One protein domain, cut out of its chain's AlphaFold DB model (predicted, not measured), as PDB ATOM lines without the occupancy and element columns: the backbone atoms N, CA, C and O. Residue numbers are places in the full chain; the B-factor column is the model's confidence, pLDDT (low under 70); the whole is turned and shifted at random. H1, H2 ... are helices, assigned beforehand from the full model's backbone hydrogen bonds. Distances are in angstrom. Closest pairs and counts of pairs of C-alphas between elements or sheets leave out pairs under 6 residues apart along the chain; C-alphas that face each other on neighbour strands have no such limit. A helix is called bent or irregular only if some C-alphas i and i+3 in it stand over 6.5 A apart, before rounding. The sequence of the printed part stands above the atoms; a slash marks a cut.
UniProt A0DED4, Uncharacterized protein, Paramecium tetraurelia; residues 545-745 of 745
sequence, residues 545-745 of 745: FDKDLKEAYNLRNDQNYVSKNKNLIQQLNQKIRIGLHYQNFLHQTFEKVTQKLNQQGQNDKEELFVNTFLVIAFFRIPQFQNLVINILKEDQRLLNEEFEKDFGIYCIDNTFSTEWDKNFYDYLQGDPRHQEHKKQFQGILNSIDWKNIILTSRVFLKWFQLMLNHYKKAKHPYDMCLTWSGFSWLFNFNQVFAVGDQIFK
ATOM      1  N   PHE A 545     295.341 219.822 380.054       88.56
ATOM      2  CA  PHE A 545     296.115 219.942 378.823       88.56
ATOM      3  C   PHE A 545     296.550 221.397 378.628       88.56
ATOM      4  O   PHE A 545     295.716 222.304 378.576       88.56
ATOM      5  N   ASP A 546     297.861 221.625 378.546       81.62
ATOM      6  CA  ASP A 546     298.423 222.947 378.274       81.62
ATOM      7  C   ASP A 546     298.272 223.346 376.792       81.62
ATOM      8  O   ASP A 546     297.682 222.633 375.975       81.62
ATOM      9  N   LYS A 547     298.765 224.539 376.442       82.88
ATOM     10  CA  LYS A 547     298.657 225.098 375.087       82.88
ATOM     11  C   LYS A 547     299.328 224.210 374.033       82.88
ATOM     12  O   LYS A 547     298.764 224.042 372.953       82.88
ATOM     13  N   ASP A 548     300.471 223.616 374.362       86.31
ATOM     14  CA  ASP A 548     301.243 222.784 373.438       86.31
ATOM     15  C   ASP A 548     300.528 221.446 373.207       86.31
ATOM     16  O   ASP A 548     300.333 221.019 372.067       86.31
ATOM     17  N   LEU A 549     300.023 220.822 374.276       89.06
ATOM     18  CA  LEU A 549     299.195 219.620 374.184       89.06
ATOM     19  C   LEU A 549     297.861 219.887 373.481       89.06
ATOM     20  O   LEU A 549     297.347 219.010 372.785       89.06
ATOM     21  N   LYS A 550     297.305 221.096 373.609       88.88
ATOM     22  CA  LYS A 550     296.102 221.508 372.881       88.88
ATOM     23  C   LYS A 550     296.337 221.575 371.379       88.88
ATOM     24  O   LYS A 550     295.514 221.078 370.612       88.88
ATOM     25  N   GLU A 551     297.441 222.181 370.961       91.00
ATOM     26  CA  GLU A 551     297.832 222.208 369.553       91.00
ATOM     27  C   GLU A 551     298.071 220.785 369.034       91.00
ATOM     28  O   GLU A 551     297.501 220.398 368.011       91.00
ATOM     29  N   ALA A 552     298.801 219.969 369.800       93.06
ATOM     30  CA  ALA A 552     299.059 218.575 369.464       93.06
ATOM     31  C   ALA A 552     297.771 217.748 369.334       93.06
ATOM     32  O   ALA A 552     297.664 216.928 368.426       93.06
ATOM     33  N   TYR A 553     296.776 217.977 370.195       94.38
ATOM     34  CA  TYR A 553     295.478 217.306 370.125       94.38
ATOM     35  C   TYR A 553     294.727 217.639 368.835       94.38
ATOM     36  O   TYR A 553     294.208 216.738 368.176       94.38
ATOM     37  N   ASN A 554     294.706 218.914 368.445       94.06
ATOM     38  CA  ASN A 554     294.027 219.360 367.229       94.06
ATOM     39  C   ASN A 554     294.720 218.847 365.956       94.06
ATOM     40  O   ASN A 554     294.051 218.558 364.965       94.06
ATOM     41  N   LEU A 555     296.048 218.702 365.990       95.25
ATOM     42  CA  LEU A 555     296.869 218.264 364.858       95.25
ATOM     43  C   LEU A 555     297.225 216.770 364.891       95.25
ATOM     44  O   LEU A 555     297.986 216.302 364.047       95.25
ATOM     45  N   ARG A 556     296.659 215.983 365.817       94.38
ATOM     46  CA  ARG A 556     297.017 214.560 366.005       94.38
ATOM     47  C   ARG A 556     296.753 213.664 364.789       94.38
ATOM     48  O   ARG A 556     297.299 212.570 364.717       94.38
ATOM     49  N   ASN A 557     295.917 214.118 363.854       94.50
ATOM     50  CA  ASN A 557     295.599 213.405 362.615       94.50
ATOM     51  C   ASN A 557     296.500 213.818 361.432       94.50
ATOM     52  O   ASN A 557     296.461 213.169 360.388       94.50
ATOM     53  N   ASP A 558     297.306 214.875 361.569       96.56
ATOM     54  CA  ASP A 558     298.259 215.300 360.541       96.56
ATOM     55  C   ASP A 558     299.556 214.480 360.653       96.56
ATOM     56  O   ASP A 558     300.352 214.645 361.580       96.56
ATOM     57  N   GLN A 559     299.798 213.601 359.677       96.00
ATOM     58  CA  GLN A 559     300.979 212.730 359.643       96.00
ATOM     59  C   GLN A 559     302.307 213.508 359.637       96.00
ATOM     60  O   GLN A 559     303.299 213.056 360.223       96.00
ATOM     61  N   ASN A 560     302.342 214.692 359.020       95.62
ATOM     62  CA  ASN A 560     303.538 215.532 358.994       95.62
ATOM     63  C   ASN A 560     303.815 216.141 360.371       95.62
ATOM     64  O   ASN A 560     304.972 216.234 360.784       95.62
ATOM     65  N   TYR A 561     302.770 216.529 361.103       94.88
ATOM     66  CA  TYR A 561     302.915 217.029 362.468       94.88
ATOM     67  C   TYR A 561     303.332 215.910 363.431       94.88
ATOM     68  O   TYR A 561     304.284 216.081 364.196       94.88
ATOM     69  N   VAL A 562     302.675 214.747 363.360       94.69
ATOM     70  CA  VAL A 562     302.947 213.592 364.237       94.69
ATOM     71  C   VAL A 562     304.378 213.083 364.069       94.69
ATOM     72  O   VAL A 562     305.057 212.800 365.056       94.69
ATOM     73  N   SER A 563     304.872 213.002 362.829       94.44
ATOM     74  CA  SER A 563     306.245 212.559 362.558       94.44
ATOM     75  C   SER A 563     307.304 213.517 363.113       94.44
ATOM     76  O   SER A 563     308.341 213.044 363.584       94.44
ATOM     77  N   LYS A 564     307.032 214.830 363.124       95.44
ATOM     78  CA  LYS A 564     307.917 215.863 363.691       95.44
ATOM     79  C   LYS A 564     307.835 215.969 365.218       95.44
ATOM     80  O   LYS A 564     308.845 216.254 365.850       95.44
ATOM     81  N   ASN A 565     306.670 215.705 365.811       95.06
ATOM     82  CA  ASN A 565     306.385 215.948 367.232       95.06
ATOM     83  C   ASN A 565     306.100 214.662 368.028       95.06
ATOM     84  O   ASN A 565     305.245 214.648 368.914       95.06
ATOM     85  N   LYS A 566     306.820 213.568 367.740       94.88
ATOM     86  CA  LYS A 566     306.576 212.241 368.345       94.88
ATOM     87  C   LYS A 566     306.497 212.259 369.875       94.88
ATOM     88  O   LYS A 566     305.570 211.679 370.430       94.88
ATOM     89  N   ASN A 567     307.419 212.955 370.544       91.38
ATOM     90  CA  ASN A 567     307.454 213.021 372.011       91.38
ATOM     91  C   ASN A 567     306.212 213.722 372.581       91.38
ATOM     92  O   ASN A 567     305.615 213.232 373.533       91.38
ATOM     93  N   LEU A 568     305.783 214.829 371.968       91.19
ATOM     94  CA  LEU A 568     304.604 215.575 372.412       91.19
ATOM     95  C   LEU A 568     303.319 214.761 372.200       91.19
ATOM     96  O   LEU A 568     302.457 214.726 373.072       91.19
ATOM     97  N   ILE A 569     303.219 214.035 371.081       95.00
ATOM     98  CA  ILE A 569     302.102 213.117 370.814       95.00
ATOM     99  C   ILE A 569     302.098 211.941 371.802       95.00
ATOM    100  O   ILE A 569     301.038 211.538 372.281       95.00
ATOM    101  N   GLN A 570     303.267 211.401 372.154       93.25
ATOM    102  CA  GLN A 570     303.377 210.365 373.180       93.25
ATOM    103  C   GLN A 570     302.907 210.881 374.547       93.25
ATOM    104  O   GLN A 570     302.108 210.210 375.202       93.25
ATOM    105  N   GLN A 571     303.341 212.078 374.947       90.69
ATOM    106  CA  GLN A 571     302.905 212.722 376.191       90.69
ATOM    107  C   GLN A 571     301.395 212.996 376.191       90.69
ATOM    108  O   GLN A 571     300.719 212.689 377.173       90.69
ATOM    109  N   LEU A 572     300.840 213.483 375.075       93.75
ATOM    110  CA  LEU A 572     299.399 213.667 374.895       93.75
ATOM    111  C   LEU A 572     298.632 212.356 375.115       93.75
ATOM    112  O   LEU A 572     297.675 212.317 375.888       93.75
ATOM    113  N   ASN A 573     299.063 211.271 374.473       94.31
ATOM    114  CA  ASN A 573     298.406 209.969 374.586       94.31
ATOM    115  C   ASN A 573     298.488 209.404 376.013       94.31
ATOM    116  O   ASN A 573     297.513 208.835 376.511       94.31
ATOM    117  N   GLN A 574     299.622 209.589 376.696       92.88
ATOM    118  CA  GLN A 574     299.769 209.226 378.108       92.88
ATOM    119  C   GLN A 574     298.818 210.036 378.997       92.88
ATOM    120  O   GLN A 574     298.134 209.452 379.839       92.88
ATOM    121  N   LYS A 575     298.706 211.352 378.777       93.38
ATOM    122  CA  LYS A 575     297.768 212.221 379.502       93.38
ATOM    123  C   LYS A 575     296.313 211.825 379.289       93.38
ATOM    124  O   LYS A 575     295.583 211.733 380.268       93.38
ATOM    125  N   ILE A 576     295.904 211.523 378.056       95.69
ATOM    126  CA  ILE A 576     294.547 211.029 377.768       95.69
ATOM    127  C   ILE A 576     294.293 209.717 378.520       95.69
ATOM    128  O   ILE A 576     293.267 209.579 379.184       95.69
ATOM    129  N   ARG A 577     295.243 208.771 378.482       95.75
ATOM    130  CA  ARG A 577     295.131 207.501 379.216       95.75
ATOM    131  C   ARG A 577     294.947 207.726 380.719       95.75
ATOM    132  O   ARG A 577     294.052 207.125 381.306       95.75
ATOM    133  N   ILE A 578     295.768 208.578 381.328       95.00
ATOM    134  CA  ILE A 578     295.679 208.898 382.761       95.00
ATOM    135  C   ILE A 578     294.380 209.633 383.076       95.00
ATOM    136  O   ILE A 578     293.731 209.305 384.062       95.00
ATOM    137  N   GLY A 579     293.961 210.572 382.227       95.75
ATOM    138  CA  GLY A 579     292.706 211.298 382.385       95.75
ATOM    139  C   GLY A 579     291.492 210.370 382.385       95.75
ATOM    140  O   GLY A 579     290.627 210.496 383.246       95.75
ATOM    141  N   LEU A 580     291.454 209.378 381.493       97.12
ATOM    142  CA  LEU A 580     290.394 208.362 381.476       97.12
ATOM    143  C   LEU A 580     290.409 207.484 382.729       97.12
ATOM    144  O   LEU A 580     289.349 207.180 383.273       97.12
ATOM    145  N   HIS A 581     291.598 207.099 383.195       96.12
ATOM    146  CA  HIS A 581     291.751 206.291 384.406       96.12
ATOM    147  C   HIS A 581     291.296 207.055 385.651       96.12
ATOM    148  O   HIS A 581     290.515 206.549 386.453       96.12
ATOM    149  N   TYR A 582     291.703 208.318 385.753       96.94
ATOM    150  CA  TYR A 582     291.299 209.229 386.814       96.94
ATOM    151  C   TYR A 582     289.792 209.531 386.784       96.94
ATOM    152  O   TYR A 582     289.150 209.542 387.831       96.94
ATOM    153  N   GLN A 583     289.198 209.711 385.598       96.75
ATOM    154  CA  GLN A 583     287.748 209.862 385.451       96.75
ATOM    155  C   GLN A 583     287.001 208.640 386.003       96.75
ATOM    156  O   GLN A 583     286.064 208.792 386.783       96.75
ATOM    157  N   ASN A 584     287.409 207.433 385.604       97.00
ATOM    158  CA  ASN A 584     286.791 206.200 386.087       97.00
ATOM    159  C   ASN A 584     286.930 206.067 387.610       97.00
ATOM    160  O   ASN A 584     285.958 205.771 388.298       97.00
ATOM    161  N   PHE A 585     288.116 206.369 388.145       96.62
ATOM    162  CA  PHE A 585     288.361 206.412 389.583       96.62
ATOM    163  C   PHE A 585     287.413 207.373 390.316       96.62
ATOM    164  O   PHE A 585     286.828 206.994 391.331       96.62
ATOM    165  N   LEU A 586     287.202 208.589 389.796       96.69
ATOM    166  CA  LEU A 586     286.247 209.536 390.377       96.69
ATOM    167  C   LEU A 586     284.819 208.977 390.375       96.69
ATOM    168  O   LEU A 586     284.121 209.088 391.377       96.69
ATOM    169  N   HIS A 587     284.383 208.348 389.284       96.12
ATOM    170  CA  HIS A 587     283.042 207.762 389.202       96.12
ATOM    171  C   HIS A 587     282.853 206.597 390.189       96.12
ATOM    172  O   HIS A 587     281.844 206.546 390.886       96.12
ATOM    173  N   GLN A 588     283.838 205.699 390.291       95.19
ATOM    174  CA  GLN A 588     283.817 204.563 391.223       95.19
ATOM    175  C   GLN A 588     283.866 205.024 392.682       95.19
ATOM    176  O   GLN A 588     283.140 204.511 393.532       95.19
ATOM    177  N   THR A 589     284.681 206.039 392.973       96.06
ATOM    178  CA  THR A 589     284.742 206.620 394.317       96.06
ATOM    179  C   THR A 589     283.424 207.283 394.685       96.06
ATOM    180  O   THR A 589     282.953 207.119 395.805       96.06
ATOM    181  N   PHE A 590     282.785 207.966 393.732       94.88
ATOM    182  CA  PHE A 590     281.465 208.544 393.943       94.88
ATOM    183  C   PHE A 590     280.422 207.481 394.280       94.88
ATOM    184  O   PHE A 590     279.697 207.655 395.249       94.88
ATOM    185  N   GLU A 591     280.387 206.363 393.554       93.38
ATOM    186  CA  GLU A 591     279.495 205.239 393.863       93.38
ATOM    187  C   GLU A 591     279.702 204.692 395.285       93.38
ATOM    188  O   GLU A 591     278.744 204.448 396.017       93.38
ATOM    189  N   LYS A 592     280.956 204.538 395.719       93.19
ATOM    190  CA  LYS A 592     281.269 204.097 397.087       93.19
ATOM    191  C   LYS A 592     280.852 205.125 398.134       93.19
ATOM    192  O   LYS A 592     280.304 204.768 399.173       93.19
ATOM    193  N   VAL A 593     281.085 206.404 397.859       92.88
ATOM    194  CA  VAL A 593     280.701 207.497 398.755       92.88
ATOM    195  C   VAL A 593     279.180 207.604 398.873       92.88
ATOM    196  O   VAL A 593     278.681 207.774 399.983       92.88
ATOM    197  N   THR A 594     278.419 207.430 397.791       89.69
ATOM    198  CA  THR A 594     276.950 207.451 397.863       89.69
ATOM    199  C   THR A 594     276.379 206.267 398.636       89.69
ATOM    200  O   THR A 594     275.416 206.448 399.377       89.69
ATOM    201  N   GLN A 595     276.994 205.085 398.544       89.00
ATOM    202  CA  GLN A 595     276.639 203.937 399.389       89.00
ATOM    203  C   GLN A 595     276.889 204.224 400.876       89.00
ATOM    204  O   GLN A 595     276.114 203.791 401.729       89.00
ATOM    205  N   LYS A 596     277.951 204.975 401.181       89.88
ATOM    206  CA  LYS A 596     278.327 205.357 402.544       89.88
ATOM    207  C   LYS A 596     277.445 206.460 403.116       89.88
ATOM    208  O   LYS A 596     277.128 206.394 404.292       89.88
ATOM    209  N   LEU A 597     276.969 207.413 402.315       85.31
ATOM    210  CA  LEU A 597     276.134 208.530 402.784       85.31
ATOM    211  C   LEU A 597     274.901 208.115 403.618       85.31
ATOM    212  O   LEU A 597     274.460 208.882 404.466       85.31
ATOM    213  N   ASN A 598     274.362 206.912 403.400       76.38
ATOM    214  CA  ASN A 598     273.214 206.370 404.139       76.38
ATOM    215  C   ASN A 598     273.580 205.561 405.395       76.38
ATOM    216  O   ASN A 598     272.687 205.098 406.109       76.38
ATOM    217  N   GLN A 599     274.862 205.310 405.650       84.88
ATOM    218  CA  GLN A 599     275.292 204.416 406.721       84.88
ATOM    219  C   GLN A 599     275.312 205.155 408.062       84.88
ATOM    220  O   GLN A 599     275.977 206.176 408.217       84.88
ATOM    221  N   GLN A 600     274.591 204.623 409.050       80.94
ATOM    222  CA  GLN A 600     274.694 205.082 410.435       80.94
ATOM    223  C   GLN A 600     275.972 204.527 411.079       80.94
ATOM    224  O   GLN A 600     276.344 203.384 410.820       80.94
ATOM    225  N   GLY A 601     276.612 205.314 411.949       82.12
ATOM    226  CA  GLY A 601     277.792 204.873 412.704       82.12
ATOM    227  C   GLY A 601     279.114 204.962 411.940       82.12
ATOM    228  O   GLY A 601     280.033 204.203 412.236       82.12
ATOM    229  N   GLN A 602     279.220 205.863 410.961       85.56
ATOM    230  CA  GLN A 602     280.516 206.215 410.382       85.56
ATOM    231  C   GLN A 602     281.435 206.795 411.455       85.56
ATOM    232  O   GLN A 602     280.980 207.518 412.342       85.56
ATOM    233  N   ASN A 603     282.727 206.492 411.354       89.75
ATOM    234  CA  ASN A 603     283.715 207.169 412.177       89.75
ATOM    235  C   ASN A 603     284.019 208.573 411.616       89.75
ATOM    236  O   ASN A 603     283.769 208.857 410.440       89.75
ATOM    237  N   ASP A 604     284.585 209.448 412.449       89.00
ATOM    238  CA  ASP A 604     284.833 210.852 412.092       89.00
ATOM    239  C   ASP A 604     285.690 210.995 410.819       89.00
ATOM    240  O   ASP A 604     285.517 211.929 410.033       89.00
ATOM    241  N   LYS A 605     286.634 210.071 410.594       90.94
ATOM    242  CA  LYS A 605     287.543 210.090 409.437       90.94
ATOM    243  C   LYS A 605     286.873 209.642 408.145       90.94
ATOM    244  O   LYS A 605     287.166 210.185 407.082       90.94
ATOM    245  N   GLU A 606     285.968 208.683 408.233       93.44
ATOM    246  CA  GLU A 606     285.142 208.205 407.136       93.44
ATOM    247  C   GLU A 606     284.146 209.284 406.703       93.44
ATOM    248  O   GLU A 606     284.066 209.599 405.514       93.44
ATOM    249  N   GLU A 607     283.466 209.927 407.658       89.38
ATOM    250  CA  GLU A 607     282.585 211.067 407.381       89.38
ATOM    251  C   GLU A 607     283.374 212.226 406.743       89.38
ATOM    252  O   GLU A 607     282.953 212.826 405.746       89.38
ATOM    253  N   LEU A 608     284.565 212.518 407.273       86.75
ATOM    254  CA  LEU A 608     285.479 213.512 406.715       86.75
ATOM    255  C   LEU A 608     285.884 213.176 405.273       86.75
ATOM    256  O   LEU A 608     285.901 214.066 404.416       86.75
ATOM    257  N   PHE A 609     286.196 211.912 404.987       93.88
ATOM    258  CA  PHE A 609     286.516 211.440 403.644       93.88
ATOM    259  C   PHE A 609     285.332 211.621 402.690       93.88
ATOM    260  O   PHE A 609     285.507 212.199 401.617       93.88
ATOM    261  N   VAL A 610     284.130 211.197 403.094       92.50
ATOM    262  CA  VAL A 610     282.889 211.341 402.318       92.50
ATOM    263  C   VAL A 610     282.644 212.805 401.960       92.50
ATOM    264  O   VAL A 610     282.496 213.141 400.781       92.50
ATOM    265  N   ASN A 611     282.684 213.697 402.950       86.62
ATOM    266  CA  ASN A 611     282.475 215.127 402.737       86.62
ATOM    267  C   ASN A 611     283.563 215.738 401.843       86.62
ATOM    268  O   ASN A 611     283.253 216.466 400.900       86.62
ATOM    269  N   THR A 612     284.833 215.403 402.084       86.06
ATOM    270  CA  THR A 612     285.960 215.869 401.259       86.06
ATOM    271  C   THR A 612     285.802 215.421 399.807       86.06
ATOM    272  O   THR A 612     285.990 216.214 398.881       86.06
ATOM    273  N   PHE A 613     285.410 214.167 399.585       94.06
ATOM    274  CA  PHE A 613     285.217 213.646 398.244       94.06
ATOM    275  C   PHE A 613     284.029 214.298 397.531       94.06
ATOM    276  O   PHE A 613     284.173 214.656 396.367       94.06
ATOM    277  N   LEU A 614     282.887 214.517 398.194       91.56
ATOM    278  CA  LEU A 614     281.742 215.207 397.578       91.56
ATOM    279  C   LEU A 614     282.110 216.607 397.080       91.56
ATOM    280  O   LEU A 614     281.695 217.019 395.997       91.56
ATOM    281  N   VAL A 615     282.943 217.318 397.837       87.25
ATOM    282  CA  VAL A 615     283.486 218.612 397.419       87.25
ATOM    283  C   VAL A 615     284.359 218.475 396.173       87.25
ATOM    284  O   VAL A 615     284.197 219.225 395.208       87.25
ATOM    285  N   ILE A 616     285.271 217.501 396.158       89.88
ATOM    286  CA  ILE A 616     286.118 217.219 394.994       89.88
ATOM    287  C   ILE A 616     285.256 216.862 393.777       89.88
ATOM    288  O   ILE A 616     285.463 217.412 392.692       89.88
ATOM    289  N   ALA A 617     284.271 215.985 393.954       92.75
ATOM    290  CA  ALA A 617     283.348 215.549 392.919       92.75
ATOM    291  C   ALA A 617     282.567 216.728 392.336       92.75
ATOM    292  O   ALA A 617     282.441 216.818 391.119       92.75
ATOM    293  N   PHE A 618     282.111 217.669 393.169       90.12
ATOM    294  CA  PHE A 618     281.400 218.858 392.699       90.12
ATOM    295  C   PHE A 618     282.222 219.665 391.682       90.12
ATOM    296  O   PHE A 618     281.672 220.141 390.697       90.12
ATOM    297  N   PHE A 619     283.541 219.789 391.857       85.75
ATOM    298  CA  PHE A 619     284.378 220.524 390.895       85.75
ATOM    299  C   PHE A 619     284.894 219.690 389.736       85.75
ATOM    300  O   PHE A 619     285.166 220.236 388.668       85.75
ATOM    301  N   ARG A 620     285.129 218.400 389.972       91.12
ATOM    302  CA  ARG A 620     285.832 217.533 389.026       91.12
ATOM    303  C   ARG A 620     284.885 216.646 388.219       91.12
ATOM    304  O   ARG A 620     285.350 216.030 387.269       91.12
ATOM    305  N   ILE A 621     283.595 216.568 388.559       93.50
ATOM    306  CA  ILE A 621     282.586 215.744 387.874       93.50
ATOM    307  C   ILE A 621     281.413 216.633 387.409       93.50
ATOM    308  O   ILE A 621     280.473 216.881 388.171       93.50
ATOM    309  N   PRO A 622     281.419 217.093 386.146       91.00
ATOM    310  CA  PRO A 622     280.448 218.062 385.626       91.00
ATOM    311  C   PRO A 622     278.994 217.596 385.716       91.00
ATOM    312  O   PRO A 622     278.084 218.383 385.971       91.00
ATOM    313  N   GLN A 623     278.741 216.301 385.526       91.06
ATOM    314  CA  GLN A 623     277.396 215.731 385.606       91.06
ATOM    315  C   GLN A 623     276.833 215.836 387.030       91.06
ATOM    316  O   GLN A 623     275.671 216.199 387.203       91.06
ATOM    317  N   PHE A 624     277.661 215.565 388.043       91.62
ATOM    318  CA  PHE A 624     277.282 215.718 389.446       91.62
ATOM    319  C   PHE A 624     277.104 217.194 389.812       91.62
ATOM    320  O   PHE A 624     276.098 217.555 390.418       91.62
ATOM    321  N   GLN A 625     278.020 218.058 389.365       89.38
ATOM    322  CA  GLN A 625     277.934 219.505 389.554       89.38
ATOM    323  C   GLN A 625     276.599 220.076 389.056       89.38
ATOM    324  O   GLN A 625     275.890 220.760 389.795       89.38
ATOM    325  N   ASN A 626     276.253 219.773 387.802       87.75
ATOM    326  CA  ASN A 626     275.018 220.234 387.175       87.75
ATOM    327  C   ASN A 626     273.791 219.717 387.922       87.75
ATOM    328  O   ASN A 626     272.827 220.458 388.099       87.75
ATOM    329  N   LEU A 627     273.832 218.469 388.395       87.50
ATOM    330  CA  LEU A 627     272.726 217.916 389.156       87.50
ATOM    331  C   LEU A 627     272.548 218.623 390.506       87.50
ATOM    332  O   LEU A 627     271.429 219.007 390.825       87.50
ATOM    333  N   VAL A 628     273.625 218.853 391.264       86.25
ATOM    334  CA  VAL A 628     273.568 219.608 392.529       86.25
ATOM    335  C   VAL A 628     273.029 221.019 392.290       86.25
ATOM    336  O   VAL A 628     272.143 221.465 393.010       86.25
ATOM    337  N   ILE A 629     273.496 221.707 391.243       83.69
ATOM    338  CA  ILE A 629     272.989 223.035 390.865       83.69
ATOM    339  C   ILE A 629     271.488 222.996 390.556       83.69
ATOM    340  O   ILE A 629     270.762 223.896 390.974       83.69
ATOM    341  N   ASN A 630     271.019 221.984 389.824       84.38
ATOM    342  CA  ASN A 630     269.605 221.850 389.478       84.38
ATOM    343  C   ASN A 630     268.749 221.563 390.713       84.38
ATOM    344  O   ASN A 630     267.748 222.243 390.909       84.38
ATOM    345  N   ILE A 631     269.189 220.643 391.578       81.38
ATOM    346  CA  ILE A 631     268.527 220.351 392.854       81.38
ATOM    347  C   ILE A 631     268.386 221.635 393.679       81.38
ATOM    348  O   ILE A 631     267.296 221.978 394.116       81.38
ATOM    349  N   LEU A 632     269.466 222.403 393.827       77.06
ATOM    350  CA  LEU A 632     269.450 223.642 394.607       77.06
ATOM    351  C   LEU A 632     268.581 224.749 393.994       77.06
ATOM    352  O   LEU A 632     268.184 225.666 394.709       77.06
ATOM    353  N   LYS A 633     268.301 224.701 392.687       77.69
ATOM    354  CA  LYS A 633     267.362 225.616 392.021       77.69
ATOM    355  C   LYS A 633     265.913 225.190 392.211       77.69
ATOM    356  O   LYS A 633     265.064 226.045 392.434       77.69
ATOM    357  N   GLU A 634     265.638 223.895 392.089       78.56
ATOM    358  CA  GLU A 634     264.299 223.331 392.278       78.56
ATOM    359  C   GLU A 634     263.848 223.468 393.737       78.56
ATOM    360  O   GLU A 634     262.694 223.810 393.996       78.56
ATOM    361  N   ASP A 635     264.782 223.296 394.675       70.31
ATOM    362  CA  ASP A 635     264.501 223.169 396.104       70.31
ATOM    363  C   ASP A 635     264.791 224.430 396.935       70.31
ATOM    364  O   ASP A 635     264.874 224.384 398.164       70.31
ATOM    365  N   GLN A 636     264.876 225.600 396.281       63.31
ATOM    366  CA  GLN A 636     264.982 226.907 396.959       63.31
ATOM    367  C   GLN A 636     263.876 227.135 398.003       63.31
ATOM    368  O   GLN A 636     264.035 227.966 398.885       63.31
ATOM    369  N   ARG A 637     262.764 226.393 397.916       56.16
ATOM    370  CA  ARG A 637     261.625 226.476 398.839       56.16
ATOM    371  C   ARG A 637     261.784 225.636 400.117       56.16
ATOM    372  O   ARG A 637     261.110 225.953 401.091       56.16
ATOM    373  N   LEU A 638     262.606 224.577 400.122       53.19
ATOM    374  CA  LEU A 638     262.826 223.702 401.294       53.19
ATOM    375  C   LEU A 638     264.092 224.048 402.085       53.19
ATOM    376  O   LEU A 638     264.226 223.643 403.240       53.19
ATOM    377  N   LEU A 639     265.012 224.818 401.500       58.28
ATOM    378  CA  LEU A 639     266.073 225.492 402.247       58.28
ATOM    379  C   LEU A 639     265.412 226.573 403.121       58.28
ATOM    380  O   LEU A 639     265.276 227.706 402.686       58.28
ATOM    381  N   ASN A 640     264.932 226.158 404.302       53.28
ATOM    382  CA  ASN A 640     264.170 226.902 405.316       53.28
ATOM    383  C   ASN A 640     264.379 228.428 405.341       53.28
ATOM    384  O   ASN A 640     265.478 228.925 405.110       53.28
ATOM    385  N   GLU A 641     263.371 229.164 405.829       55.94
ATOM    386  CA  GLU A 641     263.476 230.598 406.159       55.94
ATOM    387  C   GLU A 641     264.711 230.954 407.017       55.94
ATOM    388  O   GLU A 641     265.207 232.073 406.928       55.94
ATOM    389  N   GLU A 642     265.239 230.023 407.825       53.91
ATOM    390  CA  GLU A 642     266.516 230.176 408.551       53.91
ATOM    391  C   GLU A 642     267.729 230.262 407.608       53.91
ATOM    392  O   GLU A 642     268.614 231.094 407.797       53.91
ATOM    393  N   PHE A 643     267.754 229.455 406.547       52.19
ATOM    394  CA  PHE A 643     268.817 229.462 405.544       52.19
ATOM    395  C   PHE A 643     268.749 230.712 404.651       52.19
ATOM    396  O   PHE A 643     269.784 231.282 404.296       52.19
ATOM    397  N   GLU A 644     267.541 231.178 404.313       53.38
ATOM    398  CA  GLU A 644     267.350 232.445 403.595       53.38
ATOM    399  C   GLU A 644     267.704 233.668 404.457       53.38
ATOM    400  O   GLU A 644     268.391 234.564 403.952       53.38
ATOM    401  N   LYS A 645     267.301 233.698 405.740       55.97
ATOM    402  CA  LYS A 645     267.568 234.817 406.669       55.97
ATOM    403  C   LYS A 645     269.048 235.014 406.956       55.97
ATOM    404  O   LYS A 645     269.505 236.157 406.965       55.97
ATOM    405  N   ASP A 646     269.794 233.933 407.145       50.34
ATOM    406  CA  ASP A 646     271.200 234.043 407.526       50.34
ATOM    407  C   ASP A 646     272.131 234.189 406.310       50.34
ATOM    408  O   ASP A 646     273.230 234.742 406.435       50.34
ATOM    409  N   PHE A 647     271.731 233.710 405.118       47.69
ATOM    410  CA  PHE A 647     272.712 233.416 404.062       47.69
ATOM    411  C   PHE A 647     272.355 233.823 402.624       47.69
ATOM    412  O   PHE A 647     273.230 233.740 401.759       47.69
ATOM    413  N   GLY A 648     271.138 234.311 402.349       49.56
ATOM    414  CA  GLY A 648     270.772 234.993 401.098       49.56
ATOM    415  C   GLY A 648     271.195 234.282 399.802       49.56
ATOM    416  O   GLY A 648     272.053 234.784 399.066       49.56
ATOM    417  N   ILE A 649     270.594 233.134 399.468       52.12
ATOM    418  CA  ILE A 649     270.874 232.374 398.231       52.12
ATOM    419  C   ILE A 649     270.079 232.959 397.046       52.12
ATOM    420  O   ILE A 649     269.232 232.315 396.443       52.12
ATOM    421  N   TYR A 650     270.381 234.198 396.664       50.91
ATOM    422  CA  TYR A 650     269.960 234.744 395.369       50.91
ATOM    423  C   TYR A 650     271.141 234.650 394.387       50.91
ATOM    424  O   TYR A 650     272.246 235.090 394.720       50.91
ATOM    425  N   CYS A 651     270.909 234.052 393.214       51.78
ATOM    426  CA  CYS A 651     271.822 233.893 392.063       51.78
ATOM    427  C   CYS A 651     272.791 232.688 392.081       51.78
ATOM    428  O   CYS A 651     274.003 232.849 392.227       51.78
ATOM    429  N   ILE A 652     272.275 231.481 391.814       57.00
ATOM    430  CA  ILE A 652     273.060 230.440 391.122       57.00
ATOM    431  C   ILE A 652     272.805 230.614 389.617       57.00
ATOM    432  O   ILE A 652     271.927 229.966 389.043       57.00
ATOM    433  N   ASP A 653     273.533 231.528 388.974       58.59
ATOM    434  CA  ASP A 653     273.469 231.667 387.515       58.59
ATOM    435  C   ASP A 653     274.061 230.423 386.829       58.59
ATOM    436  O   ASP A 653     274.962 229.765 387.352       58.59
ATOM    437  N   ASN A 654     273.600 230.120 385.609       55.94
ATOM    438  CA  ASN A 654     274.081 229.008 384.762       55.94
ATOM    439  C   ASN A 654     275.574 229.100 384.368       55.94
ATOM    440  O   ASN A 654     276.052 228.320 383.549       55.94
ATOM    441  N   THR A 655     276.319 230.064 384.901       56.69
ATOM    442  CA  THR A 655     277.700 230.382 384.527       56.69
ATOM    443  C   THR A 655     278.751 229.635 385.344       56.69
ATOM    444  O   THR A 655     279.941 229.865 385.135       56.69
ATOM    445  N   PHE A 656     278.350 228.695 386.208       61.62
ATOM    446  CA  PHE A 656     279.256 227.796 386.935       61.62
ATOM    447  C   PHE A 656     279.908 226.740 386.014       61.62
ATOM    448  O   PHE A 656     279.949 225.556 386.327       61.62
ATOM    449  N   SER A 657     280.436 227.154 384.860       60.62
ATOM    450  CA  SER A 657     281.284 226.302 384.024       60.62
ATOM    451  C   SER A 657     282.634 226.160 384.715       60.62
ATOM    452  O   SER A 657     283.374 227.137 384.870       60.62
ATOM    453  N   THR A 658     282.942 224.946 385.167       65.25
ATOM    454  CA  THR A 658     284.246 224.662 385.761       65.25
ATOM    455  C   THR A 658     285.306 224.628 384.669       65.25
ATOM    456  O   THR A 658     285.072 224.235 383.527       65.25
ATOM    457  N   GLU A 659     286.524 225.037 385.016       69.19
ATOM    458  CA  GLU A 659     287.669 224.938 384.105       69.19
ATOM    459  C   GLU A 659     287.977 223.480 383.716       69.19
ATOM    460  O   GLU A 659     288.615 223.249 382.690       69.19
ATOM    461  N   TRP A 660     287.494 222.512 384.505       80.69
ATOM    462  CA  TRP A 660     287.605 221.074 384.260       80.69
ATOM    463  C   TRP A 660     286.921 220.633 382.970       80.69
ATOM    464  O   TRP A 660     287.492 219.818 382.251       80.69
ATOM    465  N   ASP A 661     285.767 221.203 382.619       81.94
ATOM    466  CA  ASP A 661     285.110 220.890 381.345       81.94
ATOM    467  C   ASP A 661     286.059 221.144 380.168       81.94
ATOM    468  O   ASP A 661     286.402 220.241 379.404       81.94
ATOM    469  N   LYS A 662     286.577 222.374 380.102       83.31
ATOM    470  CA  LYS A 662     287.346 222.875 378.959       83.31
ATOM    471  C   LYS A 662     288.777 222.368 378.909       83.31
ATOM    472  O   LYS A 662     289.314 222.161 377.829       83.31
ATOM    473  N   ASN A 663     289.423 222.233 380.066       83.75
ATOM    474  CA  ASN A 663     290.853 221.931 380.141       83.75
ATOM    475  C   ASN A 663     291.140 220.457 380.452       83.75
ATOM    476  O   ASN A 663     292.309 220.081 380.504       83.75
ATOM    477  N   PHE A 664     290.109 219.633 380.672       91.62
ATOM    478  CA  PHE A 664     290.251 218.200 380.932       91.62
ATOM    479  C   PHE A 664     289.259 217.367 380.106       91.62
ATOM    480  O   PHE A 664     289.697 216.588 379.262       91.62
ATOM    481  N   TYR A 665     287.944 217.546 380.277       93.00
ATOM    482  CA  TYR A 665     286.949 216.658 379.654       93.00
ATOM    483  C   TYR A 665     286.828 216.791 378.133       93.00
ATOM    484  O   TYR A 665     286.637 215.773 377.466       93.00
ATOM    485  N   ASP A 666     286.983 217.991 377.569       92.06
ATOM    486  CA  ASP A 666     286.938 218.218 376.112       92.06
ATOM    487  C   ASP A 666     287.955 217.350 375.346       92.06
ATOM    488  O   ASP A 666     287.688 216.874 374.239       92.06
ATOM    489  N   TYR A 667     289.099 217.063 375.968       93.94
ATOM    490  CA  TYR A 667     290.176 216.250 375.396       93.94
ATOM    491  C   TYR A 667     289.934 214.741 375.514       93.94
ATOM    492  O   TYR A 667     290.593 213.954 374.832       93.94
ATOM    493  N   LEU A 668     288.987 214.325 376.358       95.56
ATOM    494  CA  LEU A 668     288.597 212.924 376.513       95.56
ATOM    495  C   LEU A 668     287.433 212.543 375.589       95.56
ATOM    496  O   LEU A 668     287.246 211.359 375.322       95.56
ATOM    497  N   GLN A 669     286.679 213.519 375.060       93.31
ATOM    498  CA  GLN A 669     285.472 213.282 374.247       93.31
ATOM    499  C   GLN A 669     285.706 212.362 373.044       93.31
ATOM    500  O   GLN A 669     284.805 211.620 372.654       93.31
ATOM    501  N   GLY A 670     286.905 212.417 372.456       90.75
ATOM    502  CA  GLY A 670     287.269 211.611 371.293       90.75
ATOM    503  C   GLY A 670     287.605 210.147 371.592       90.75
ATOM    504  O   GLY A 670     287.820 209.400 370.642       90.75
ATOM    505  N   ASP A 671     287.687 209.731 372.862       96.19
ATOM    506  CA  ASP A 671     287.990 208.347 373.247       96.19
ATOM    507  C   ASP A 671     286.698 207.581 373.609       96.19
ATOM    508  O   ASP A 671     285.904 208.070 374.418       96.19
ATOM    509  N   PRO A 672     286.459 206.371 373.067       96.94
ATOM    510  CA  PRO A 672     285.234 205.611 373.333       96.94
ATOM    511  C   PRO A 672     285.041 205.264 374.817       96.94
ATOM    512  O   PRO A 672     283.904 205.228 375.293       96.94
ATOM    513  N   ARG A 673     286.131 205.083 375.577       97.44
ATOM    514  CA  ARG A 673     286.066 204.775 377.016       97.44
ATOM    515  C   ARG A 673     285.449 205.917 377.815       97.44
ATOM    516  O   ARG A 673     284.752 205.673 378.792       97.44
ATOM    517  N   HIS A 674     285.635 207.167 377.382       96.75
ATOM    518  CA  HIS A 674     284.999 208.317 378.026       96.75
ATOM    519  C   HIS A 674     283.467 208.209 377.989       96.75
ATOM    520  O   HIS A 674     282.796 208.465 378.993       96.75
ATOM    521  N   GLN A 675     282.910 207.805 376.842       96.56
ATOM    522  CA  GLN A 675     281.464 207.643 376.674       96.56
ATOM    523  C   GLN A 675     280.932 206.466 377.495       96.56
ATOM    524  O   GLN A 675     279.865 206.568 378.101       96.56
ATOM    525  N   GLU A 676     281.697 205.375 377.574       97.06
ATOM    526  CA  GLU A 676     281.387 204.244 378.447       97.06
ATOM    527  C   GLU A 676     281.337 204.670 379.921       97.06
ATOM    528  O   GLU A 676     280.311 204.478 380.577       97.06
ATOM    529  N   HIS A 677     282.384 205.341 380.414       97.06
ATOM    530  CA  HIS A 677     282.436 205.851 381.787       97.06
ATOM    531  C   HIS A 677     281.277 206.812 382.079       97.06
ATOM    532  O   HIS A 677     280.694 206.771 383.161       97.06
ATOM    533  N   LYS A 678     280.919 207.682 381.123       95.38
ATOM    534  CA  LYS A 678     279.793 208.619 381.254       95.38
ATOM    535  C   LYS A 678     278.455 207.885 381.356       95.38
ATOM    536  O   LYS A 678     277.624 208.261 382.179       95.38
ATOM    537  N   LYS A 679     278.250 206.834 380.557       95.44
ATOM    538  CA  LYS A 679     277.037 206.007 380.601       95.44
ATOM    539  C   LYS A 679     276.918 205.252 381.926       95.44
ATOM    540  O   LYS A 679     275.843 205.255 382.519       95.44
ATOM    541  N   GLN A 680     278.011 204.654 382.401       94.50
ATOM    542  CA  GLN A 680     278.065 203.991 383.709       94.50
ATOM    543  C   GLN A 680     277.730 204.977 384.836       94.50
ATOM    544  O   GLN A 680     276.857 204.710 385.659       94.50
ATOM    545  N   PHE A 681     278.340 206.166 384.811       95.12
ATOM    546  CA  PHE A 681     278.094 207.195 385.818       95.12
ATOM    547  C   PHE A 681     276.664 207.731 385.811       95.12
ATOM    548  O   PHE A 681     276.098 207.986 386.870       95.12
ATOM    549  N   GLN A 682     276.035 207.846 384.639       93.81
ATOM    550  CA  GLN A 682     274.622 208.216 384.565       93.81
ATOM    551  C   GLN A 682     273.728 207.194 385.283       93.81
ATOM    552  O   GLN A 682     272.749 207.583 385.914       93.81
ATOM    553  N   GLY A 683     274.078 205.903 385.230       91.44
ATOM    554  CA  GLY A 683     273.411 204.865 386.017       91.44
ATOM    555  C   GLY A 683     273.499 205.134 387.520       91.44
ATOM    556  O   GLY A 683     272.479 205.101 388.204       91.44
ATOM    557  N   ILE A 684     274.690 205.499 388.007       90.81
ATOM    558  CA  ILE A 684     274.928 205.854 389.416       90.81
ATOM    559  C   ILE A 684     274.114 207.100 389.810       90.81
ATOM    560  O   ILE A 684     273.408 207.083 390.818       90.81
ATOM    561  N   LEU A 685     274.137 208.163 388.998       89.50
ATOM    562  CA  LEU A 685     273.406 209.410 389.276       89.50
ATOM    563  C   LEU A 685     271.881 209.246 389.288       89.50
ATOM    564  O   LEU A 685     271.186 210.006 389.963       89.50
ATOM    565  N   ASN A 686     271.357 208.282 388.532       88.06
ATOM    566  CA  ASN A 686     269.923 208.015 388.465       88.06
ATOM    567  C   ASN A 686     269.392 207.273 389.702       88.06
ATOM    568  O   ASN A 686     268.176 207.230 389.887       88.06
ATOM    569  N   SER A 687     270.262 206.722 390.558       82.88
ATOM    570  CA  SER A 687     269.832 206.206 391.862       82.88
ATOM    571  C   SER A 687     269.292 207.357 392.728       82.88
ATOM    572  O   SER A 687     269.896 208.426 392.811       82.88
ATOM    573  N   ILE A 688     268.098 207.186 393.303       66.88
ATOM    574  CA  ILE A 688     267.364 208.264 393.999       66.88
ATOM    575  C   ILE A 688     267.973 208.555 395.379       66.88
ATOM    576  O   ILE A 688     267.931 209.695 395.845       66.88
ATOM    577  N   ASP A 689     268.591 207.548 395.995       74.44
ATOM    578  CA  ASP A 689     268.891 207.536 397.427       74.44
ATOM    579  C   ASP A 689     269.832 208.658 397.870       74.44
ATOM    580  O   ASP A 689     269.629 209.246 398.924       74.44
ATOM    581  N   TRP A 690     270.823 209.033 397.058       79.56
ATOM    582  CA  TRP A 690     271.821 210.022 397.473       79.56
ATOM    583  C   TRP A 690     271.351 211.476 397.366       79.56
ATOM    584  O   TRP A 690     271.889 212.338 398.063       79.56
ATOM    585  N   LYS A 691     270.351 211.774 396.522       80.75
ATOM    586  CA  LYS A 691     269.883 213.153 396.290       80.75
ATOM    587  C   LYS A 691     269.312 213.764 397.566       80.75
ATOM    588  O   LYS A 691     269.708 214.859 397.958       80.75
ATOM    589  N   ASN A 692     268.444 213.008 398.239       75.94
ATOM    590  CA  ASN A 692     267.848 213.416 399.508       75.94
ATOM    591  C   ASN A 692     268.920 213.576 400.591       75.94
ATOM    592  O   ASN A 692     268.872 214.523 401.367       75.94
ATOM    593  N   ILE A 693     269.937 212.707 400.606       75.69
ATOM    594  CA  ILE A 693     270.989 212.783 401.624       75.69
ATOM    595  C   ILE A 693     271.827 214.043 401.460       75.69
ATOM    596  O   ILE A 693     272.106 214.713 402.448       75.69
ATOM    597  N   ILE A 694     272.210 214.397 400.230       77.75
ATOM    598  CA  ILE A 694     272.989 215.614 399.978       77.75
ATOM    599  C   ILE A 694     272.211 216.859 400.413       77.75
ATOM    600  O   ILE A 694     272.799 217.748 401.024       77.75
ATOM    601  N   LEU A 695     270.898 216.891 400.168       73.56
ATOM    602  CA  LEU A 695     270.012 217.950 400.657       73.56
ATOM    603  C   LEU A 695     269.908 217.987 402.186       73.56
ATOM    604  O   LEU A 695     269.731 219.049 402.769       73.56
ATOM    605  N   THR A 696     270.046 216.847 402.860       70.62
ATOM    606  CA  THR A 696     270.073 216.795 404.332       70.62
ATOM    607  C   THR A 696     271.473 216.966 404.933       70.62
ATOM    608  O   THR A 696     271.601 217.211 406.134       70.62
ATOM    609  N   SER A 697     272.537 216.869 404.126       75.00
ATOM    610  CA  SER A 697     273.923 216.961 404.589       75.00
ATOM    611  C   SER A 697     274.271 218.404 404.932       75.00
ATOM    612  O   SER A 697     274.708 219.197 404.095       75.00
ATOM    613  N   ARG A 698     274.117 218.746 406.214       70.31
ATOM    614  CA  ARG A 698     274.459 220.071 406.752       70.31
ATOM    615  C   ARG A 698     275.910 220.450 406.470       70.31
ATOM    616  O   ARG A 698     276.190 221.617 406.221       70.31
ATOM    617  N   VAL A 699     276.825 219.480 406.492       69.69
ATOM    618  CA  VAL A 699     278.256 219.708 406.262       69.69
ATOM    619  C   VAL A 699     278.516 220.109 404.813       69.69
ATOM    620  O   VAL A 699     279.127 221.153 404.569       69.69
ATOM    621  N   PHE A 700     278.007 219.331 403.851       76.56
ATOM    622  CA  PHE A 700     278.139 219.650 402.432       76.56
ATOM    623  C   PHE A 700     277.458 220.979 402.093       76.56
ATOM    624  O   PHE A 700     278.063 221.819 401.428       76.56
ATOM    625  N   LEU A 701     276.243 221.217 402.601       74.69
ATOM    626  CA  LEU A 701     275.516 222.466 402.368       74.69
ATOM    627  C   LEU A 701     276.226 223.681 402.970       74.69
ATOM    628  O   LEU A 701     276.383 224.688 402.282       74.69
ATOM    629  N   LYS A 702     276.724 223.591 404.210       72.00
ATOM    630  CA  LYS A 702     277.505 224.664 404.849       72.00
ATOM    631  C   LYS A 702     278.783 224.954 404.068       72.00
ATOM    632  O   LYS A 702     279.127 226.116 403.855       72.00
ATOM    633  N   TRP A 703     279.480 223.917 403.605       79.50
ATOM    634  CA  TRP A 703     280.644 224.086 402.739       79.50
ATOM    635  C   TRP A 703     280.271 224.776 401.418       79.50
ATOM    636  O   TRP A 703     280.901 225.762 401.030       79.50
ATOM    637  N   PHE A 704     279.220 224.298 400.752       74.75
ATOM    638  CA  PHE A 704     278.751 224.830 399.475       74.75
ATOM    639  C   PHE A 704     278.345 226.301 399.599       74.75
ATOM    640  O   PHE A 704     278.653 227.135 398.752       74.75
ATOM    641  N   GLN A 705     277.718 226.648 400.714       71.56
ATOM    642  CA  GLN A 705     277.338 228.002 401.065       71.56
ATOM    643  C   GLN A 705     278.554 228.901 401.337       71.56
ATOM    644  O   GLN A 705     278.613 230.015 400.815       71.56
ATOM    645  N   LEU A 706     279.545 228.443 402.113       67.75
ATOM    646  CA  LEU A 706     280.802 229.179 402.313       67.75
ATOM    647  C   LEU A 706     281.491 229.451 400.972       67.75
ATOM    648  O   LEU A 706     281.972 230.561 400.733       67.75
ATOM    649  N   MET A 707     281.471 228.462 400.080       72.31
ATOM    650  CA  MET A 707     281.968 228.581 398.717       72.31
ATOM    651  C   MET A 707     281.199 229.642 397.917       72.31
ATOM    652  O   MET A 707     281.823 230.543 397.356       72.31
ATOM    653  N   LEU A 708     279.863 229.602 397.910       67.12
ATOM    654  CA  LEU A 708     279.036 230.597 397.219       67.12
ATOM    655  C   LEU A 708     279.228 232.010 397.780       67.12
ATOM    656  O   LEU A 708     279.320 232.972 397.019       67.12
ATOM    657  N   ASN A 709     279.332 232.157 399.098       63.62
ATOM    658  CA  ASN A 709     279.585 233.444 399.742       63.62
ATOM    659  C   ASN A 709     280.953 234.006 399.356       63.62
ATOM    660  O   ASN A 709     281.093 235.210 399.123       63.62
ATOM    661  N   HIS A 710     281.953 233.136 399.243       61.19
ATOM    662  CA  HIS A 710     283.262 233.509 398.727       61.19
ATOM    663  C   HIS A 710     283.190 233.908 397.247       61.19
ATOM    664  O   HIS A 710     283.749 234.938 396.876       61.19
ATOM    665  N   TYR A 711     282.425 233.178 396.426       59.59
ATOM    666  CA  TYR A 711     282.170 233.534 395.025       59.59
ATOM    667  C   TYR A 711     281.494 234.904 394.878       59.59
ATOM    668  O   TYR A 711     281.916 235.703 394.051       59.59
ATOM    669  N   LYS A 712     280.500 235.221 395.718       61.91
ATOM    670  CA  LYS A 712     279.816 236.527 395.723       61.91
ATOM    671  C   LYS A 712     280.734 237.676 396.139       61.91
ATOM    672  O   LYS A 712     280.652 238.770 395.584       61.91
ATOM    673  N   LYS A 713     281.597 237.447 397.134       58.47
ATOM    674  CA  LYS A 713     282.565 238.449 397.618       58.47
ATOM    675  C   LYS A 713     283.713 238.666 396.633       58.47
ATOM    676  O   LYS A 713     284.258 239.769 396.565       58.47
ATOM    677  N   ALA A 714     284.064 237.642 395.859       53.19
ATOM    678  CA  ALA A 714     284.963 237.765 394.728       53.19
ATOM    679  C   ALA A 714     284.294 238.640 393.654       53.19
ATOM    680  O   ALA A 714     283.525 238.166 392.826       53.19
ATOM    681  N   LYS A 715     284.610 239.945 393.647       41.59
ATOM    682  CA  LYS A 715     284.094 240.926 392.666       41.59
ATOM    683  C   LYS A 715     284.365 240.536 391.203       41.59
ATOM    684  O   LYS A 715     283.838 241.178 390.299       41.59
ATOM    685  N   HIS A 716     285.186 239.511 390.963       42.00
ATOM    686  CA  HIS A 716     285.480 238.968 389.650       42.00
ATOM    687  C   HIS A 716     285.557 237.423 389.682       42.00
ATOM    688  O   HIS A 716     286.260 236.881 390.536       42.00
ATOM    689  N   PRO A 717     284.980 236.698 388.695       39.62
ATOM    690  CA  PRO A 717     285.143 235.242 388.541       39.62
ATOM    691  C   PRO A 717     286.595 234.719 388.584       39.62
ATOM    692  O   PRO A 717     286.832 233.554 388.896       39.62
ATOM    693  N   TYR A 718     287.583 235.574 388.289       38.16
ATOM    694  CA  TYR A 718     289.008 235.230 388.286       38.16
ATOM    695  C   TYR A 718     289.632 235.153 389.686       38.16
ATOM    696  O   TYR A 718     290.643 234.474 389.854       38.16
ATOM    697  N   ASP A 719     289.037 235.793 390.698       34.97
ATOM    698  CA  ASP A 719     289.535 235.725 392.077       34.97
ATOM    699  C   ASP A 719     289.317 234.341 392.710       34.97
ATOM    700  O   ASP A 719     290.047 233.975 393.629       34.97
ATOM    701  N   MET A 720     288.389 233.536 392.174       40.66
ATOM    702  CA  MET A 720     288.129 232.185 392.672       40.66
ATOM    703  C   MET A 720     289.251 231.199 392.368       40.66
ATOM    704  O   MET A 720     289.731 230.538 393.284       40.66
ATOM    705  N   CYS A 721     289.702 231.090 391.112       36.88
ATOM    706  CA  CYS A 721     290.662 230.053 390.691       36.88
ATOM    707  C   CYS A 721     292.004 230.130 391.449       36.88
ATOM    708  O   CYS A 721     292.716 229.135 391.586       36.88
ATOM    709  N   LEU A 722     292.319 231.312 391.986       33.25
ATOM    710  CA  LEU A 722     293.506 231.614 392.781       33.25
ATOM    711  C   LEU A 722     293.378 231.250 394.270       33.25
ATOM    712  O   LEU A 722     294.395 230.981 394.903       33.25
ATOM    713  N   THR A 723     292.168 231.246 394.842       39.19
ATOM    714  CA  THR A 723     291.959 230.976 396.278       39.19
ATOM    715  C   THR A 723     291.847 229.491 396.616       39.19
ATOM    716  O   THR A 723     292.044 229.109 397.765       39.19
ATOM    717  N   TRP A 724     291.581 228.632 395.629       43.88
ATOM    718  CA  TRP A 724     291.253 227.224 395.872       43.88
ATOM    719  C   TRP A 724     292.405 226.352 396.368       43.88
ATOM    720  O   TRP A 724     292.154 225.445 397.155       43.88
ATOM    721  N   SER A 725     293.663 226.654 396.026       36.41
ATOM    722  CA  SER A 725     294.807 225.971 396.658       36.41
ATOM    723  C   SER A 725     294.851 226.175 398.184       36.41
ATOM    724  O   SER A 725     295.499 225.399 398.880       36.41
ATOM    725  N   GLY A 726     294.127 227.172 398.716       34.91
ATOM    726  CA  GLY A 726     294.166 227.605 400.125       34.91
ATOM    727  C   GLY A 726     292.975 227.199 400.934       34.91
ATOM    728  O   GLY A 726     293.029 227.228 402.160       34.91
ATOM    729  N   PHE A 727     291.939 226.720 400.257       41.75
ATOM    730  CA  PHE A 727     290.885 225.985 400.921       41.75
ATOM    731  C   PHE A 727     291.380 224.630 401.444       41.75
ATOM    732  O   PHE A 727     290.734 224.107 402.340       41.75
ATOM    733  N   SER A 728     292.552 224.123 401.011       36.53
ATOM    734  CA  SER A 728     293.256 222.987 401.649       36.53
ATOM    735  C   SER A 728     293.339 223.115 403.181       36.53
ATOM    736  O   SER A 728     293.223 222.115 403.880       36.53
ATOM    737  N   TRP A 729     293.436 224.343 403.713       35.81
ATOM    738  CA  TRP A 729     293.423 224.629 405.155       35.81
ATOM    739  C   TRP A 729     292.015 224.659 405.780       35.81
ATOM    740  O   TRP A 729     291.854 224.279 406.935       35.81
ATOM    741  N   LEU A 730     290.979 225.038 405.021       38.22
ATOM    742  CA  LEU A 730     289.571 224.941 405.447       38.22
ATOM    743  C   LEU A 730     289.070 223.489 405.508       38.22
ATOM    744  O   LEU A 730     288.122 223.209 406.235       38.22
ATOM    745  N   PHE A 731     289.731 222.559 404.810       43.59
ATOM    746  CA  PHE A 731     289.485 221.116 404.934       43.59
ATOM    747  C   PHE A 731     290.075 220.502 406.213       43.59
ATOM    748  O   PHE A 731     289.909 219.307 406.452       43.59
ATOM    749  N   ASN A 732     290.693 221.300 407.091       41.06
ATOM    750  CA  ASN A 732     290.938 220.904 408.473       41.06
ATOM    751  C   ASN A 732     289.612 221.024 409.258       41.06
ATOM    752  O   ASN A 732     289.423 221.914 410.086       41.06
ATOM    753  N   PHE A 733     288.651 220.146 408.937       42.19
ATOM    754  CA  PHE A 733     287.259 220.170 409.416       42.19
ATOM    755  C   PHE A 733     287.125 220.241 410.948       42.19
ATOM    756  O   PHE A 733     286.143 220.790 411.450       42.19
ATOM    757  N   ASN A 734     288.147 219.805 411.693       36.50
ATOM    758  CA  ASN A 734     288.229 219.957 413.148       36.50
ATOM    759  C   ASN A 734     288.134 221.425 413.622       36.50
ATOM    760  O   ASN A 734     287.612 221.674 414.707       36.50
ATOM    761  N   GLN A 735     288.590 222.406 412.830       35.31
ATOM    762  CA  GLN A 735     288.440 223.835 413.154       35.31
ATOM    763  C   GLN A 735     287.039 224.372 412.813       35.31
ATOM    764  O   GLN A 735     286.491 225.176 413.562       35.31
ATOM    765  N   VAL A 736     286.416 223.893 411.731       36.62
ATOM    766  CA  VAL A 736     285.060 224.313 411.321       36.62
ATOM    767  C   VAL A 736     283.989 223.792 412.290       36.62
ATOM    768  O   VAL A 736     283.015 224.501 412.557       36.62
ATOM    769  N   PHE A 737     284.184 222.598 412.862       38.16
ATOM    770  CA  PHE A 737     283.346 222.078 413.949       38.16
ATOM    771  C   PHE A 737     283.586 222.806 415.276       38.16
ATOM    772  O   PHE A 737     282.619 223.155 415.943       38.16
ATOM    773  N   ALA A 738     284.838 223.128 415.629       35.31
ATOM    774  CA  ALA A 738     285.140 223.857 416.866       35.31
ATOM    775  C   ALA A 738     284.494 225.257 416.915       35.31
ATOM    776  O   ALA A 738     284.031 225.676 417.971       35.31
ATOM    777  N   VAL A 739     284.413 225.946 415.771       31.72
ATOM    778  CA  VAL A 739     283.718 227.239 415.650       31.72
ATOM    779  C   VAL A 739     282.196 227.058 415.556       31.72
ATOM    780  O   VAL A 739     281.446 227.898 416.039       31.72
ATOM    781  N   GLY A 740     281.714 225.956 414.971       29.95
ATOM    782  CA  GLY A 740     280.283 225.632 414.923       29.95
ATOM    783  C   GLY A 740     279.684 225.335 416.301       29.95
ATOM    784  O   GLY A 740     278.649 225.899 416.641       29.95
ATOM    785  N   ASP A 741     280.362 224.526 417.115       29.95
ATOM    786  CA  ASP A 741     279.906 224.154 418.463       29.95
ATOM    787  C   ASP A 741     279.917 225.323 419.462       29.95
ATOM    788  O   ASP A 741     279.176 225.290 420.441       29.95
ATOM    789  N   GLN A 742     280.731 226.358 419.229       30.59
ATOM    790  CA  GLN A 742     280.749 227.587 420.036       30.59
ATOM    791  C   GLN A 742     279.677 228.609 419.639       30.59
ATOM    792  O   GLN A 742     279.414 229.525 420.405       30.59
ATOM    793  N   ILE A 743     279.089 228.482 418.446       29.06
ATOM    794  CA  ILE A 743     277.987 229.344 417.990       29.06
ATOM    795  C   ILE A 743     276.627 228.707 418.331       29.06
ATOM    796  O   ILE A 743     275.629 229.412 418.446       29.06
ATOM    797  N   PHE A 744     276.584 227.381 418.503       29.28
ATOM    798  CA  PHE A 744     275.371 226.628 418.847       29.28
ATOM    799  C   PHE A 744     275.175 226.366 420.351       29.28
ATOM    800  O   PHE A 744     274.074 225.980 420.747       29.28
ATOM    801  N   LYS A 745     276.209 226.557 421.179       27.84
ATOM    802  CA  LYS A 745     276.083 226.671 422.641       27.84
ATOM    803  C   LYS A 745     276.015 228.134 423.029       27.84
ATOM    804  O   LYS A 745     275.238 228.433 423.962       27.84
TER     805      LYS A 745
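AT A GLANCE: This is residues 545 to 745 of the 745 residues of an uncharacterized protein of Paramecium tetraurelia (UniProt A0DED4). One long helix, H3, runs along the longest axis as a spine, with H1 packed on its beginning and H2 next to it at that end. H8 runs side by side with H3, H4 and H9 pack on its far part, H10 leads outward from there, and residues 738 to 745 stick out at the end of H12. The printed part has 201 residues with twelve named helices, H1 to H12 along the chain, and no named strand; the class is all helix. The whole is only just compact, close to loose, with a radius of gyration of the C-alphas of 19.7 A, and elongated, spanning 69 by 39 by 32 A.

HOW THE PARTS SIT: The hub is H3, residues 566 to 597, touching four helices. H8, residues 672 to 685, touches residues 580 to 591 of H3 alone, the same way at a shallow tilt of 14 degrees; the closest C-alphas, of His 587 and Phe 681, are 6.0 A apart. H4, residues 604 to 620, touches H3 opposite ways at a steep tilt of 48 degrees, closest at the C-alphas of Val 593 and Val 610, 5.7 A. H9, residues 689 to 696, is about perpendicular to H3 at 79 degrees and touches its residues 594 to 597 alone, with C-alphas 594 and 690 closest at 5.8 A. H1, residues 547 to 554, touches H3 about perpendicular at 87 degrees, closest at C-alphas 549 and 572, 6.0 A. H2, residues 559 to 564, is close to H3 but not clearly touching, at 6.6 A between C-alphas 562 and 569. H5, residues 622 to 634, touches H4 only at the corner, with C-alphas 618 and 625 closest at 4.7 A. H10, residues 698 to 713, touches H4 the same way at a steep tilt of 42 degrees, closest at C-alphas 611 and 700, 6.3 A. Close but not clearly touching are, among them, H6, residues 641 to 647, and H10; H7, residues 659 to 663, and H4; H11, residues 718 to 729, and H10; H12, residues 733 to 744, and H4. Every O i to N i+4 pair is within hydrogen-bond range in H1 to H8 and H10, against 3 of 4 in H9, 7 of 8 in H12 and 1 of 8 in H11, which has 4 of 9 O i to N i+3 pairs within range.

IN THESE COORDINATES: H3 is 46.1 A from C-alpha 566 at (306.576, 212.241, 368.345) to C-alpha 597 at (276.134, 208.530, 402.784). H4 measures 24.0 A, H10 22.1 A and H8 20.2 A. H11 is only just irregular, with C-alphas 722 and 725 7.0 A apart. H12 ends at C-alpha 744, (275.371, 226.628, 418.847).

THE WHOLE: The C-alphas farthest apart, of Asn 560 and Lys 745, are 70.2 A apart. The printed part has no cut, and the link from H6 to H7, 11 residues, is long. Mean pLDDT of the printed part is 75.6; 65 residues are under 70, among them 636 to 659 and 708 to 745.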